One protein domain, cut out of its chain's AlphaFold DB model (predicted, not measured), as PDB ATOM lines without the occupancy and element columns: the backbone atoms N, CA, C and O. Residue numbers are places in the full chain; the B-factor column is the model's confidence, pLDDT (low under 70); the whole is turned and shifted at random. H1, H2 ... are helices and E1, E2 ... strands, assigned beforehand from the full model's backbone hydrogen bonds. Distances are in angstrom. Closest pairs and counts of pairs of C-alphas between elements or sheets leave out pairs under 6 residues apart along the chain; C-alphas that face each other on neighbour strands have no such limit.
ATOM      1  N   SER A  53     216.491 205.736 180.311       95.56
ATOM      2  CA  SER A  53     216.512 206.652 179.160       95.56
ATOM      3  C   SER A  53     215.415 206.304 178.146       95.56
ATOM      4  O   SER A  53     214.830 205.220 178.199       95.56
ATOM      5  N   ALA A  54     215.102 207.207 177.209       96.44
ATOM      6  CA  ALA A  54     214.062 206.930 176.213       96.44
ATOM      7  C   ALA A  54     214.391 205.684 175.368       96.44
ATOM      8  O   ALA A  54     213.527 204.821 175.218       96.44
ATOM      9  N   ILE A  55     215.650 205.522 174.942       97.06
ATOM     10  CA  ILE A  55     216.103 204.321 174.225       97.06
ATOM     11  C   ILE A  55     216.010 203.040 175.072       97.06
ATOM     12  O   ILE A  55     215.608 201.999 174.559       97.06
ATOM     13  N   GLN A  56     216.289 203.104 176.381       97.31
ATOM     14  CA  GLN A  56     216.128 201.953 177.283       97.31
ATOM     15  C   GLN A  56     214.657 201.552 177.449       97.31
ATOM     16  O   GLN A  56     214.353 200.360 177.457       97.31
ATOM     17  N   ARG A  57     213.740 202.527 177.540       97.81
ATOM     18  CA  ARG A  57     212.296 202.248 177.578       97.81
ATOM     19  C   ARG A  57     211.818 201.644 176.258       97.81
ATOM     20  O   ARG A  57     211.095 200.655 176.293       97.81
ATOM     21  N   LEU A  58     212.244 202.189 175.113       98.31
ATOM     22  CA  LEU A  58     211.900 201.629 173.801       98.31
ATOM     23  C   LEU A  58     212.388 200.183 173.679       98.31
ATOM     24  O   LEU A  58     211.601 199.310 173.342       98.31
ATOM     25  N   PHE A  59     213.645 199.906 174.032       98.25
ATOM     26  CA  PHE A  59     214.192 198.548 174.046       98.25
ATOM     27  C   PHE A  59     213.360 197.578 174.906       98.25
ATOM     28  O   PHE A  59     213.071 196.463 174.473       98.25
ATOM     29  N   GLN A  60     212.934 198.001 176.102       98.25
ATOM     30  CA  GLN A  60     212.063 197.199 176.970       98.25
ATOM     31  C   GLN A  60     210.692 196.926 176.332       98.25
ATOM     32  O   GLN A  60     210.226 195.791 176.386       98.25
ATOM     33  N   ALA A  61     210.079 197.924 175.686       98.31
ATOM     34  CA  ALA A  61     208.819 197.746 174.965       98.31
ATOM     35  C   ALA A  61     208.982 196.802 173.759       98.31
ATOM     36  O   ALA A  61     208.225 195.844 173.627       98.31
ATOM     37  N   CYS A  62     210.022 196.986 172.940       98.25
ATOM     38  CA  CYS A  62     210.333 196.104 171.812       98.25
ATOM     39  C   CYS A  62     210.484 194.635 172.246       98.25
ATOM     40  O   CYS A  62     209.958 193.749 171.578       98.25
ATOM     41  N   ARG A  63     211.123 194.365 173.396       98.06
ATOM     42  CA  ARG A  63     211.245 193.003 173.955       98.06
ATOM     43  C   ARG A  63     209.916 192.354 174.353       98.06
ATOM     44  O   ARG A  63     209.861 191.127 174.390       98.06
ATOM     45  N   ALA A  64     208.900 193.140 174.699       97.69
ATOM     46  CA  ALA A  64     207.567 192.635 175.030       97.69
ATOM     47  C   ALA A  64     206.701 192.429 173.775       97.69
ATOM     48  O   ALA A  64     205.900 191.498 173.726       97.69
ATOM     49  N   VAL A  65     206.885 193.287 172.768       97.94
ATOM     50  CA  VAL A  65     206.042 193.360 171.569       97.94
ATOM     51  C   VAL A  65     206.509 192.429 170.444       97.94
ATOM     52  O   VAL A  65     205.693 191.725 169.846       97.94
ATOM     53  N   PHE A  66     207.809 192.389 170.134       97.44
ATOM     54  CA  PHE A  66     208.316 191.577 169.025       97.44
ATOM     55  C   PHE A  66     208.523 190.122 169.443       97.44
ATOM     56  O   PHE A  66     209.311 189.811 170.341       97.44
ATOM     57  N   ARG A  67     207.813 189.214 168.765       95.56
ATOM     58  CA  ARG A  67     207.766 187.784 169.106       95.56
ATOM     59  C   ARG A  67     208.578 186.909 168.143       95.56
ATOM     60  O   ARG A  67     209.009 185.838 168.561       95.56
ATOM     61  N   GLY A  68     208.870 187.405 166.941       92.25
ATOM     62  CA  GLY A  68     209.702 186.759 165.920       92.25
ATOM     63  C   GLY A  68     209.254 187.105 164.493       92.25
ATOM     64  O   GLY A  68     208.250 187.807 164.325       92.25
ATOM     65  N   PRO A  69     209.960 186.607 163.464       91.94
ATOM     66  CA  PRO A  69     209.499 186.659 162.076       91.94
ATOM     67  C   PRO A  69     208.097 186.052 161.921       91.94
ATOM     68  O   PRO A  69     207.722 185.141 162.656       91.94
ATOM     69  N   GLY A  70     207.307 186.579 160.987       94.12
ATOM     70  CA  GLY A  70     205.923 186.160 160.748       94.12
ATOM     71  C   GLY A  70     204.913 186.617 161.809       94.12
ATOM     72  O   GLY A  70     203.719 186.387 161.637       94.12
ATOM     73  N   THR A  71     205.345 187.283 162.889       95.19
ATOM     74  CA  THR A  71     204.435 187.828 163.911       95.19
ATOM     75  C   THR A  71     204.208 189.324 163.715       95.19
ATOM     76  O   THR A  71     205.159 190.101 163.620       95.19
ATOM     77  N   VAL A  72     202.939 189.733 163.688       97.06
ATOM     78  CA  VAL A  72     202.532 191.144 163.656       97.06
ATOM     79  C   VAL A  72     202.111 191.562 165.072       97.06
ATOM     80  O   VAL A  72     201.269 190.888 165.671       97.06
ATOM     81  N   PRO A  73     202.687 192.637 165.645       97.75
ATOM     82  CA  PRO A  73     202.234 193.227 166.904       97.75
ATOM     83  C   PRO A  73     200.739 193.566 166.924       97.75
ATOM     84  O   PRO A  73     200.185 194.019 165.923       97.75
ATOM     85  N   ALA A  74     200.087 193.434 168.082       98.31
ATOM     86  CA  ALA A  74     198.686 193.831 168.217       98.31
ATOM     87  C   ALA A  74     198.516 195.357 168.020       98.31
ATOM     88  O   ALA A  74     199.424 196.115 168.369       98.31
ATOM     89  N   PRO A  75     197.358 195.866 167.549       98.44
ATOM     90  CA  PRO A  75     197.183 197.296 167.253       98.44
ATOM     91  C   PRO A  75     197.531 198.247 168.413       98.44
ATOM     92  O   PRO A  75     198.115 199.308 168.196       98.44
ATOM     93  N   ALA A  76     197.251 197.850 169.660       98.56
ATOM     94  CA  ALA A  76     197.631 198.615 170.850       98.56
ATOM     95  C   ALA A  76     199.157 198.637 171.093       98.56
ATOM     96  O   ALA A  76     199.701 199.641 171.550       98.56
ATOM     97  N   GLU A  77     199.861 197.555 170.748       98.38
ATOM     98  CA  GLU A  77     201.323 197.463 170.811       98.38
ATOM     99  C   GLU A  77     201.980 198.315 169.714       98.38
ATOM    100  O   GLU A  77     202.951 199.025 169.984       98.38
ATOM    101  N   VAL A  78     201.409 198.321 168.501       98.50
ATOM    102  CA  VAL A  78     201.815 199.219 167.404       98.50
ATOM    103  C   VAL A  78     201.666 200.681 167.828       98.50
ATOM    104  O   VAL A  78     202.609 201.465 167.695       98.50
ATOM    105  N   ALA A  79     200.510 201.046 168.393       98.50
ATOM    106  CA  ALA A  79     200.247 202.395 168.886       98.50
ATOM    107  C   ALA A  79     201.224 202.806 170.003       98.50
ATOM    108  O   ALA A  79     201.725 203.933 169.991       98.50
ATOM    109  N   LEU A  80     201.550 201.892 170.925       98.56
ATOM    110  CA  LEU A  80     202.550 202.108 171.973       98.56
ATOM    111  C   LEU A  80     203.942 202.380 171.385       98.56
ATOM    112  O   LEU A  80     204.544 203.406 171.708       98.56
ATOM    113  N   LEU A  81     204.454 201.501 170.515       98.56
ATOM    114  CA  LEU A  81     205.793 201.657 169.932       98.56
ATOM    115  C   LEU A  81     205.902 202.936 169.095       98.56
ATOM    116  O   LEU A  81     206.870 203.684 169.254       98.56
ATOM    117  N   ARG A  82     204.881 203.243 168.283       98.56
ATOM    118  CA  ARG A  82     204.788 204.510 167.547       98.56
ATOM    119  C   ARG A  82     204.853 205.707 168.498       98.56
ATOM    120  O   ARG A  82     205.713 206.567 168.341       98.56
ATOM    121  N   ALA A  83     204.014 205.733 169.533       98.50
ATOM    122  CA  ALA A  83     203.967 206.828 170.498       98.50
ATOM    123  C   ALA A  83     205.283 207.013 171.284       98.50
ATOM    124  O   ALA A  83     205.562 208.109 171.785       98.50
ATOM    125  N   MET A  84     206.100 205.965 171.413       98.44
ATOM    126  CA  MET A  84     207.445 206.049 171.987       98.44
ATOM    127  C   MET A  84     208.457 206.620 170.986       98.44
ATOM    128  O   MET A  84     209.212 207.518 171.356       98.44
ATOM    129  N   LEU A  85     208.438 206.156 169.731       98.25
ATOM    130  CA  LEU A  85     209.298 206.638 168.640       98.25
ATOM    131  C   LEU A  85     209.029 208.105 168.268       98.25
ATOM    132  O   LEU A  85     209.975 208.863 168.063       98.25
ATOM    133  N   ASP A  86     207.765 208.532 168.252       97.75
ATOM    134  CA  ASP A  86     207.360 209.917 167.968       97.75
ATOM    135  C   ASP A  86     207.946 210.917 168.982       97.75
ATOM    136  O   ASP A  86     208.179 212.079 168.654       97.75
ATOM    137  N   ARG A  87     208.234 210.459 170.209       97.00
ATOM    138  CA  ARG A  87     208.837 211.257 171.290       97.00
ATOM    139  C   ARG A  87     210.364 211.161 171.361       97.00
ATOM    140  O   ARG A  87     210.956 211.821 172.215       97.00
ATOM    141  N   MET A  88     211.002 210.333 170.533       96.31
ATOM    142  CA  MET A  88     212.460 210.218 170.521       96.31
ATOM    143  C   MET A  88     213.108 211.385 169.789       96.31
ATOM    144  O   MET A  88     212.719 211.739 168.676       96.31
ATOM    145  N   ARG A  89     214.156 211.926 170.406       95.00
ATOM    146  CA  ARG A  89     215.024 212.949 169.826       95.00
ATOM    147  C   ARG A  89     216.388 212.344 169.472       95.00
ATOM    148  O   ARG A  89     216.693 211.233 169.918       95.00
ATOM    149  N   PRO A  90     217.230 213.043 168.695       93.88
ATOM    150  CA  PRO A  90     218.555 212.549 168.335       93.88
ATOM    151  C   PRO A  90     219.432 212.233 169.559       93.88
ATOM    152  O   PRO A  90     220.100 211.198 169.601       93.88
ATOM    153  N   GLU A  91     219.358 213.048 170.612       93.56
ATOM    154  CA  GLU A  91     220.201 212.911 171.806       93.56
ATOM    155  C   GLU A  91     219.857 211.644 172.605       93.56
ATOM    156  O   GLU A  91     220.719 211.071 173.272       93.56
ATOM    157  N   ASP A  92     218.616 211.155 172.496       94.94
ATOM    158  CA  ASP A  92     218.163 209.927 173.158       94.94
ATOM    159  C   ASP A  92     218.850 208.662 172.597       94.94
ATOM    160  O   ASP A  92     218.844 207.623 173.263       94.94
ATOM    161  N   VAL A  93     219.473 208.753 171.413       93.88
ATOM    162  CA  VAL A  93     220.347 207.732 170.794       93.88
ATOM    163  C   VAL A  93     221.800 208.206 170.646       93.88
ATOM    164  O   VAL A  93     222.568 207.638 169.874       93.88
ATOM    165  N   GLY A  94     222.198 209.235 171.401       90.81
ATOM    166  CA  GLY A  94     223.571 209.747 171.430       90.81
ATOM    167  C   GLY A  94     223.951 210.657 170.259       90.81
ATOM    168  O   GLY A  94     225.122 211.013 170.138       90.81
ATOM    169  N   LEU A  95     223.001 211.062 169.409       89.06
ATOM    170  CA  LEU A  95     223.264 212.003 168.324       89.06
ATOM    171  C   LEU A  95     223.240 213.445 168.854       89.06
ATOM    172  O   LEU A  95     222.173 213.999 169.090       89.06
ATOM    173  N   SER A  96     224.422 214.041 169.036       82.50
ATOM    174  CA  SER A  96     224.589 215.478 169.310       82.50
ATOM    175  C   SER A  96     224.850 216.257 168.018       82.50
ATOM    176  O   SER A  96     225.605 215.791 167.162       82.50
ATOM    177  N   SER A  97     224.316 217.480 167.936       72.00
ATOM    178  CA  SER A  97     224.606 218.479 166.894       72.00
ATOM    179  C   SER A  97     226.097 218.795 166.721       72.00
ATOM    180  O   SER A  97     226.502 219.301 165.678       72.00
ATOM    181  N   ASP A  98     226.925 218.489 167.721       71.75
ATOM    182  CA  ASP A  98     228.370 218.723 167.678       71.75
ATOM    183  C   ASP A  98     229.159 217.716 166.835       71.75
ATOM    184  O   ASP A  98     230.354 217.916 166.603       71.75
ATOM    185  N   MET A  99     228.533 216.634 166.364       74.31
ATOM    186  CA  MET A  99     229.239 215.675 165.516       74.31
ATOM    187  C   MET A  99     229.591 216.266 164.141       74.31
ATOM    188  O   MET A  99     228.765 216.964 163.547       74.31
ATOM    189  N   PRO A 100     230.766 215.921 163.570       64.75
ATOM    190  CA  PRO A 100     231.179 216.379 162.239       64.75
ATOM    191  C   PRO A 100     230.134 216.129 161.142       64.75
ATOM    192  O   PRO A 100     229.972 216.960 160.253       64.75
ATOM    193  N   PHE A 101     229.367 215.038 161.264       63.12
ATOM    194  CA  PHE A 101     228.250 214.684 160.380       63.12
ATOM    195  C   PHE A 101     227.196 215.802 160.227       63.12
ATOM    196  O   PHE A 101     226.617 215.938 159.155       63.12
ATOM    197  N   PHE A 102     226.963 216.629 161.254       63.50
ATOM    198  CA  PHE A 102     225.994 217.737 161.199       63.50
ATOM    199  C   PHE A 102     226.617 219.090 160.842       63.50
ATOM    200  O   PHE A 102     225.898 220.013 160.467       63.50
ATOM    201  N   ARG A 103     227.942 219.223 160.968       60.31
ATOM    202  CA  ARG A 103     228.659 220.486 160.737       60.31
ATOM    203  C   ARG A 103     229.015 220.714 159.268       60.31
ATOM    204  O   ARG A 103     229.221 221.852 158.871       60.31
ATOM    205  N   ASN A 104     229.060 219.655 158.462       58.22
ATOM    206  CA  ASN A 104     229.572 219.694 157.092       58.22
ATOM    207  C   ASN A 104     228.458 219.839 156.035       58.22
ATOM    208  O   ASN A 104     228.379 219.060 155.088       58.22
ATOM    209  N   ARG A 105     227.560 220.816 156.225       54.66
ATOM    210  CA  ARG A 105     226.372 221.015 155.372       54.66
ATOM    211  C   ARG A 105     226.710 221.467 153.944       54.66
ATOM    212  O   ARG A 105     225.965 221.142 153.026       54.66
ATOM    213  N   ASP A 106     227.844 222.150 153.793       53.72
ATOM    214  CA  ASP A 106     228.269 222.839 152.566       53.72
ATOM    215  C   ASP A 106     229.625 222.336 152.029       53.72
ATOM    216  O   ASP A 106     230.241 222.976 151.178       53.72
ATOM    217  N   ALA A 107     230.130 221.202 152.532       57.62
ATOM    218  CA  ALA A 107     231.357 220.627 151.989       57.62
ATOM    219  C   ALA A 107     231.135 220.105 150.561       57.62
ATOM    220  O   ALA A 107     230.091 219.499 150.296       57.62
ATOM    221  N   PRO A 108     232.115 220.279 149.653       55.84
ATOM    222  CA  PRO A 108     232.043 219.676 148.332       55.84
ATOM    223  C   PRO A 108     231.880 218.164 148.481       55.84
ATOM    224  O   PRO A 108     232.551 217.535 149.306       55.84
ATOM    225  N   ALA A 109     230.973 217.588 147.692       58.28
ATOM    226  CA  ALA A 109     230.767 216.151 147.672       58.28
ATOM    227  C   ALA A 109     232.099 215.468 147.334       58.28
ATOM    228  O   ALA A 109     232.649 215.675 146.254       58.28
ATOM    229  N   THR A 110     232.627 214.678 148.271       55.78
ATOM    230  CA  THR A 110     233.798 213.832 148.028       55.78
ATOM    231  C   THR A 110     233.506 212.920 146.846       55.78
ATOM    232  O   THR A 110     232.480 212.237 146.860       55.78
ATOM    233  N   GLU A 111     234.390 212.906 145.849       53.41
ATOM    234  CA  GLU A 111     234.213 212.122 144.626       53.41
ATOM    235  C   GLU A 111     234.004 210.633 144.952       53.41
ATOM    236  O   GLU A 111     234.887 209.963 145.487       53.41
ATOM    237  N   GLY A 112     232.804 210.127 144.659       62.25
ATOM    238  CA  GLY A 112     232.401 208.753 144.945       62.25
ATOM    239  C   GLY A 112     230.912 208.622 145.269       62.25
ATOM    240  O   GLY A 112     230.221 209.600 145.556       62.25
ATOM    241  N   THR A 113     230.400 207.392 145.231       58.62
ATOM    242  CA  THR A 113     229.022 207.094 145.647       58.62
ATOM    243  C   THR A 113     228.875 207.338 147.154       58.62
ATOM    244  O   THR A 113     229.637 206.742 147.922       58.62
ATOM    245  N   PRO A 114     227.908 208.152 147.623       66.94
ATOM    246  CA  PRO A 114     227.774 208.438 149.049       66.94
ATOM    247  C   PRO A 114     227.421 207.177 149.850       66.94
ATOM    248  O   PRO A 114     226.317 206.639 149.749       66.94
ATOM    249  N   ALA A 115     228.372 206.691 150.650       78.88
ATOM    250  CA  ALA A 115     228.228 205.438 151.382       78.88
ATOM    251  C   ALA A 115     227.240 205.570 152.554       78.88
ATOM    252  O   ALA A 115     227.422 206.389 153.457       78.88
ATOM    253  N   ILE A 116     226.210 204.721 152.564       83.31
ATOM    254  CA  ILE A 116     225.285 204.593 153.694       83.31
ATOM    255  C   ILE A 116     225.982 203.807 154.803       83.31
ATOM    256  O   ILE A 116     226.404 202.669 154.595       83.31
ATOM    257  N   THR A 117     226.067 204.386 155.999       87.94
ATOM    258  CA  THR A 117     226.613 203.705 157.181       87.94
ATOM    259  C   THR A 117     225.516 203.431 158.203       87.94
ATOM    260  O   THR A 117     224.425 204.008 158.159       87.94
ATOM    261  N   HIS A 118     225.766 202.500 159.122       91.31
ATOM    262  CA  HIS A 118     224.788 202.124 160.135       91.31
ATOM    263  C   HIS A 118     225.447 201.793 161.476       91.31
ATOM    264  O   HIS A 118     226.649 201.553 161.570       91.31
ATOM    265  N   THR A 119     224.649 201.788 162.540       92.94
ATOM    266  CA  THR A 119     225.072 201.355 163.873       92.94
ATOM    267  C   THR A 119     223.959 200.544 164.515       92.94
ATOM    268  O   THR A 119     222.845 201.033 164.713       92.94
ATOM    269  N   THR A 120     224.262 199.294 164.844       96.25
ATOM    270  CA  THR A 120     223.335 198.388 165.524       96.25
ATOM    271  C   THR A 120     223.332 198.689 167.019       96.25
ATOM    272  O   THR A 120     224.344 198.515 167.689       96.25
ATOM    273  N   ILE A 121     222.187 199.117 167.551       96.19
ATOM    274  CA  ILE A 121     221.960 199.252 168.999       96.19
ATOM    275  C   ILE A 121     221.739 197.866 169.616       96.19
ATOM    276  O   ILE A 121     222.195 197.585 170.722       96.19
ATOM    277  N   TYR A 122     220.996 197.008 168.909       97.81
ATOM    278  CA  TYR A 122     220.623 195.673 169.364       97.81
ATOM    279  C   TYR A 122     220.297 194.758 168.175       97.81
ATOM    280  O   TYR A 122     219.664 195.200 167.215       97.81
ATOM    281  N   LYS A 123     220.675 193.478 168.252       97.12
ATOM    282  CA  LYS A 123     220.230 192.407 167.342       97.12
ATOM    283  C   LYS A 123     219.853 191.182 168.179       97.12
ATOM    284  O   LYS A 123     220.525 190.859 169.154       97.12
ATOM    285  N   SER A 124     218.778 190.516 167.782       97.12
ATOM    286  CA  SER A 124     218.321 189.222 168.289       97.12
ATOM    287  C   SER A 124     217.544 188.505 167.184       97.12
ATOM    288  O   SER A 124     217.230 189.114 166.163       97.12
ATOM    289  N   GLU A 125     217.171 187.249 167.414       95.81
ATOM    290  CA  GLU A 125     216.259 186.495 166.540       95.81
ATOM    291  C   GLU A 125     214.859 187.129 166.443       95.81
ATOM    292  O   GLU A 125     214.162 186.947 165.449       95.81
ATOM    293  N   LYS A 126     214.433 187.881 167.471       96.25
ATOM    294  CA  LYS A 126     213.072 188.441 167.554       96.25
ATOM    295  C   LYS A 126     212.933 189.821 166.925       96.25
ATOM    296  O   LYS A 126     211.903 190.111 166.328       96.25
ATOM    297  N   PHE A 127     213.937 190.675 167.109       97.94
ATOM    298  CA  PHE A 127     213.998 192.019 166.531       97.94
ATOM    299  C   PHE A 127     215.426 192.578 166.544       97.94
ATOM    300  O   PHE A 127     216.298 192.125 167.296       97.94
ATOM    301  N   SER A 128     215.637 193.627 165.753       97.69
ATOM    302  CA  SER A 128     216.837 194.461 165.768       97.69
ATOM    303  C   SER A 128     216.476 195.941 165.941       97.69
ATOM    304  O   SER A 128     215.337 196.359 165.737       97.69
ATOM    305  N   MET A 129     217.452 196.742 166.360       98.00
ATOM    306  CA  MET A 129     217.362 198.199 166.462       98.00
ATOM    307  C   MET A 129     218.624 198.787 165.831       98.00
ATOM    308  O   MET A 129     219.726 198.543 166.324       98.00
ATOM    309  N   VAL A 130     218.470 199.537 164.739       96.88
ATOM    310  CA  VAL A 130     219.586 199.996 163.897       96.88
ATOM    311  C   VAL A 130     219.407 201.471 163.530       96.88
ATOM    312  O   VAL A 130     218.353 201.875 163.036       96.88
ATOM    313  N   LEU A 131     220.446 202.277 163.751       96.00
ATOM    314  CA  LEU A 131     220.565 203.627 163.196       96.00
ATOM    315  C   LEU A 131     221.163 203.537 161.793       96.00
ATOM    316  O   LEU A 131     222.148 202.836 161.600       96.00
ATOM    317  N   PHE A 132     220.612 204.296 160.845       92.56
ATOM    318  CA  PHE A 132     221.151 204.436 159.489       92.56
ATOM    319  C   PHE A 132     221.468 205.902 159.204       92.56
ATOM    320  O   PHE A 132     220.567 206.747 159.298       92.56
ATOM    321  N   PHE A 133     222.705 206.169 158.801       90.06
ATOM    322  CA  PHE A 133     223.227 207.471 158.408       90.06
ATOM    323  C   PHE A 133     223.297 207.520 156.884       90.06
ATOM    324  O   PHE A 133     224.022 206.747 156.258       90.06
ATOM    325  N   LEU A 134     222.494 208.399 156.289       89.25
ATOM    326  CA  LEU A 134     222.436 208.599 154.845       89.25
ATOM    327  C   LEU A 134     223.033 209.980 154.558       89.25
ATOM    328  O   LEU A 134     222.496 210.967 155.068       89.25
ATOM    329  N   PRO A 135     224.125 210.070 153.783       85.50
ATOM    330  CA  PRO A 135     224.548 211.329 153.186       85.50
ATOM    331  C   PRO A 135     223.476 211.912 152.252       85.50
ATOM    332  O   PRO A 135     222.566 211.208 151.804       85.50
ATOM    333  N   THR A 136     223.617 213.189 151.892       82.88
ATOM    334  CA  THR A 136     222.807 213.821 150.840       82.88
ATOM    335  C   THR A 136     222.872 212.998 149.548       82.88
ATOM    336  O   THR A 136     223.940 212.529 149.161       82.88
ATOM    337  N   ASN A 137     221.726 212.820 148.887       81.75
ATOM    338  CA  ASN A 137     221.544 212.015 147.668       81.75
ATOM    339  C   ASN A 137     221.818 210.500 147.803       81.75
ATOM    340  O   ASN A 137     221.750 209.791 146.800       81.75
ATOM    341  N   ALA A 138     222.081 209.969 149.002       85.31
ATOM    342  CA  ALA A 138     222.185 208.526 149.197       85.31
ATOM    343  C   ALA A 138     220.809 207.845 149.070       85.31
ATOM    344  O   ALA A 138     219.817 208.301 149.643       85.31
ATOM    345  N   VAL A 139     220.761 206.725 148.349       89.19
ATOM    346  CA  VAL A 139     219.534 205.966 148.066       89.19
ATOM    347  C   VAL A 139     219.634 204.581 148.695       89.19
ATOM    348  O   VAL A 139     220.612 203.870 148.478       89.19
ATOM    349  N   ILE A 140     218.601 204.178 149.437       91.62
ATOM    350  CA  ILE A 140     218.345 202.763 149.720       91.62
ATOM    351  C   ILE A 140     217.454 202.264 148.570       91.62
ATOM    352  O   ILE A 140     216.353 202.799 148.422       91.62
ATOM    353  N   PRO A 141     217.908 201.316 147.724       95.12
ATOM    354  CA  PRO A 141     217.107 200.809 146.610       95.12
ATOM    355  C   PRO A 141     215.792 200.169 147.069       95.12
ATOM    356  O   PRO A 141     215.632 199.819 148.240       95.12
ATOM    357  N   LEU A 142     214.855 199.978 146.135       96.94
ATOM    358  CA  LEU A 142     213.626 199.232 146.407       96.94
ATOM    359  C   LEU A 142     213.976 197.807 146.870       96.94
ATOM    360  O   LEU A 142     214.714 197.091 146.196       96.94
ATOM    361  N   HIS A 143     213.452 197.418 148.028       96.06
ATOM    362  CA  HIS A 143     213.649 196.115 148.657       96.06
ATOM    363  C   HIS A 143     212.398 195.756 149.467       96.06
ATOM    364  O   HIS A 143     211.590 196.631 149.784       96.06
ATOM    365  N   ASN A 144     212.220 194.472 149.784       95.88
ATOM    366  CA  ASN A 144     211.058 193.971 150.513       95.88
ATOM    367  C   ASN A 144     211.408 193.556 151.953       95.88
ATOM    368  O   ASN A 144     212.565 193.567 152.380       95.88
ATOM    369  N   HIS A 145     210.377 193.205 152.722       95.06
ATOM    370  CA  HIS A 145     210.478 192.838 154.136       95.06
ATOM    371  C   HIS A 145     209.713 191.532 154.443       95.06
ATOM    372  O   HIS A 145     208.703 191.573 155.149       95.06
ATOM    373  N   PRO A 146     210.135 190.362 153.915       95.19
ATOM    374  CA  PRO A 146     209.351 189.128 154.017       95.19
ATOM    375  C   PRO A 146     209.062 188.743 155.474       95.19
ATOM    376  O   PRO A 146     209.978 188.488 156.255       95.19
ATOM    377  N   GLY A 147     207.781 188.732 155.854       93.06
ATOM    378  CA  GLY A 147     207.340 188.377 157.206       93.06
ATOM    379  C   GLY A 147     207.812 189.316 158.328       93.06
ATOM    380  O   GLY A 147     207.802 188.904 159.487       93.06
ATOM    381  N   MET A 148     208.242 190.549 158.033       95.81
ATOM    382  CA  MET A 148     208.697 191.507 159.050       95.81
ATOM    383  C   MET A 148     207.721 192.676 159.226       95.81
ATOM    384  O   MET A 148     207.316 193.309 158.258       95.81
ATOM    385  N   THR A 149     207.439 193.046 160.478       96.50
ATOM    386  CA  THR A 149     206.877 194.369 160.807       96.50
ATOM    387  C   THR A 149     208.026 195.321 161.121       96.50
ATOM    388  O   THR A 149     208.809 195.040 162.030       96.50
ATOM    389  N   VAL A 150     208.130 196.457 160.422       96.81
ATOM    390  CA  VAL A 150     209.219 197.422 160.642       96.81
ATOM    391  C   VAL A 150     208.686 198.807 160.992       96.81
ATOM    392  O   VAL A 150     207.798 199.337 160.335       96.81
ATOM    393  N   PHE A 151     209.266 199.407 162.032       97.88
ATOM    394  CA  PHE A 151     208.992 200.778 162.453       97.88
ATOM    395  C   PHE A 151     210.196 201.647 162.094       97.88
ATOM    396  O   PHE A 151     211.314 201.366 162.534       97.88
ATOM    397  N   ASN A 152     209.985 202.719 161.331       96.31
ATOM    398  CA  ASN A 152     211.022 203.691 161.007       96.31
ATOM    399  C   ASN A 152     210.706 205.069 161.616       96.31
ATOM    400  O   ASN A 152     209.559 205.477 161.770       96.31
ATOM    401  N   LYS A 153     211.758 205.791 162.011       96.56
ATOM    402  CA  LYS A 153     211.669 207.155 162.540       96.56
ATOM    403  C   LYS A 153     212.836 207.966 162.000       96.56
ATOM    404  O   LYS A 153     213.994 207.651 162.268       96.56
ATOM    405  N   LEU A 154     212.526 209.023 161.257       95.94
ATOM    406  CA  LEU A 154     213.502 210.042 160.890       95.94
ATOM    407  C   LEU A 154     213.744 210.948 162.107       95.94
ATOM    408  O   LEU A 154     212.799 211.545 162.632       95.94
ATOM    409  N   LEU A 155     214.988 211.002 162.589       94.38
ATOM    410  CA  LEU A 155     215.385 211.853 163.720       94.38
ATOM    411  C   LEU A 155     215.934 213.209 163.258       94.38
ATOM    412  O   LEU A 155     215.695 214.205 163.932       94.38
ATOM    413  N   ILE A 156     216.662 213.251 162.134       90.50
ATOM    414  CA  ILE A 156     217.289 214.461 161.577       90.50
ATOM    415  C   ILE A 156     217.198 214.425 160.046       90.50
ATOM    416  O   ILE A 156     217.343 213.361 159.446       90.50
ATOM    417  N   GLY A 157     217.015 215.598 159.434       89.75
ATOM    418  CA  GLY A 157     217.017 215.795 157.983       89.75
ATOM    419  C   GLY A 157     215.643 215.612 157.341       89.75
ATOM    420  O   GLY A 157     214.615 215.626 158.017       89.75
ATOM    421  N   SER A 158     215.640 215.440 156.023       90.81
ATOM    422  CA  SER A 158     214.475 215.071 155.218       90.81
ATOM    423  C   SER A 158     214.797 213.817 154.403       90.81
ATOM    424  O   SER A 158     215.956 213.532 154.108       90.81
ATOM    425  N   MET A 159     213.771 213.039 154.069       92.00
ATOM    426  CA  MET A 159     213.898 211.840 153.244       92.00
ATOM    427  C   MET A 159     212.621 211.673 152.427       92.00
ATOM    428  O   MET A 159     211.524 211.773 152.973       92.00
ATOM    429  N   HIS A 160     212.764 211.401 151.133       95.19
ATOM    430  CA  HIS A 160     211.658 210.987 150.279       95.19
ATOM    431  C   HIS A 160     211.564 209.456 150.310       95.19
ATOM    432  O   HIS A 160     212.531 208.771 149.976       95.19
ATOM    433  N   ALA A 161     210.407 208.929 150.709       95.69
ATOM    434  CA  ALA A 161     210.133 207.498 150.770       95.69
ATOM    435  C   ALA A 161     209.041 207.121 149.763       95.69
ATOM    436  O   ALA A 161     208.049 207.834 149.623       95.69
ATOM    437  N   LYS A 162     209.222 205.980 149.096       96.88
ATOM    438  CA  LYS A 162     208.190 205.286 148.318       96.88
ATOM    439  C   LYS A 162     208.097 203.858 148.839       96.88
ATOM    440  O   LYS A 162     209.127 203.230 149.080       96.88
ATOM    441  N   SER A 163     206.878 203.378 149.011       95.81
ATOM    442  CA  SER A 163     206.546 202.024 149.444       95.81
ATOM    443  C   SER A 163     205.454 201.480 148.536       95.81
ATOM    444  O   SER A 163     204.642 202.250 148.025       95.81
ATOM    445  N   TYR A 164     205.454 200.168 148.351       96.94
ATOM    446  CA  TYR A 164     204.502 199.450 147.518       96.94
ATOM    447  C   TYR A 164     204.104 198.180 148.256       96.94
ATOM    448  O   TYR A 164     204.974 197.512 148.821       96.94
ATOM    449  N   ASP A 165     202.822 197.851 148.206       95.56
ATOM    450  CA  ASP A 165     202.327 196.518 148.516       95.56
ATOM    451  C   ASP A 165     202.181 195.728 147.206       95.56
ATOM    452  O   ASP A 165     202.178 196.302 146.111       95.56
ATOM    453  N   TRP A 166     202.115 194.402 147.300       93.44
ATOM    454  CA  TRP A 166     201.795 193.571 146.141       93.44
ATOM    455  C   TRP A 166     200.316 193.752 145.795       93.44
ATOM    456  O   TRP A 166     199.487 193.775 146.702       93.44
ATOM    457  N   ALA A 167     199.994 193.871 144.506       92.06
ATOM    458  CA  ALA A 167     198.606 193.837 144.056       92.06
ATOM    459  C   ALA A 167     198.000 192.459 144.356       92.06
ATOM    460  O   ALA A 167     198.679 191.442 144.166       92.06
TER     461      ALA A 167
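What this domain is: This is residues 53 to 167 of the 184 residues of the protein "Cysteine dioxygenase" of Aegilops tauschii subsp. strangulata (UniProt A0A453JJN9). With little regular structure, a strand hairpin, E1 and E2, sits near a helical hairpin, H1 and H2, while residues 134 to 167 form a long loop. The printed 115 residues, under half in named elements, run H1 H2 H3 H4 E1 E2, mixed in class, the sheet antiparallel. The whole is only just loose, close to compact: radius of gyration of the C-alphas 16.1 A, spans 46 by 40 by 22 A.

How they stand to each other: E1, residues 117 to 123, and E2, residues 128 to 133, form an antiparallel hairpin; N 119 and O 131, 2.9 A apart, are within hydrogen-bond range. H1, residues 54 to 65, and E2 are near each other, with 6 pairs of C-alphas within 10 A. H1 and H2, residues 75 to 85, form a hairpin and touch, closest at the C-alphas of Val 65 and Glu 77, 6.3 A, opposite ways at a shallow tilt of 17 degrees. H3, residues 90 to 93, only just touches H1, at its residues 54 to 55 alone, with 3 pairs of C-alphas within 8 A, the closest those of Ala 54 and Asp 92, 5.9 A. H4, residues 100 to 103, touches no helix. In H1 and H2 every O i to N i+4 pair is within hydrogen-bond range; H3 and H4 are too short for one.

Where its parts are: From first to last C-alpha E1 measures 16.5 A, E2 16.3 A, H1 16.4 A and H2 15.4 A. H1 begins at C-alpha 54 (214.062, 206.930, 176.213); E2 ends at C-alpha 133 (223.227, 207.471, 158.408).

The domain as a whole: The C-alphas farthest apart, of Ala 76 and Glu 111, stand 47.0 A apart. The printed part has no cut; the link H4 to E1 is long. Residues 100 to 114 have pLDDT under 70.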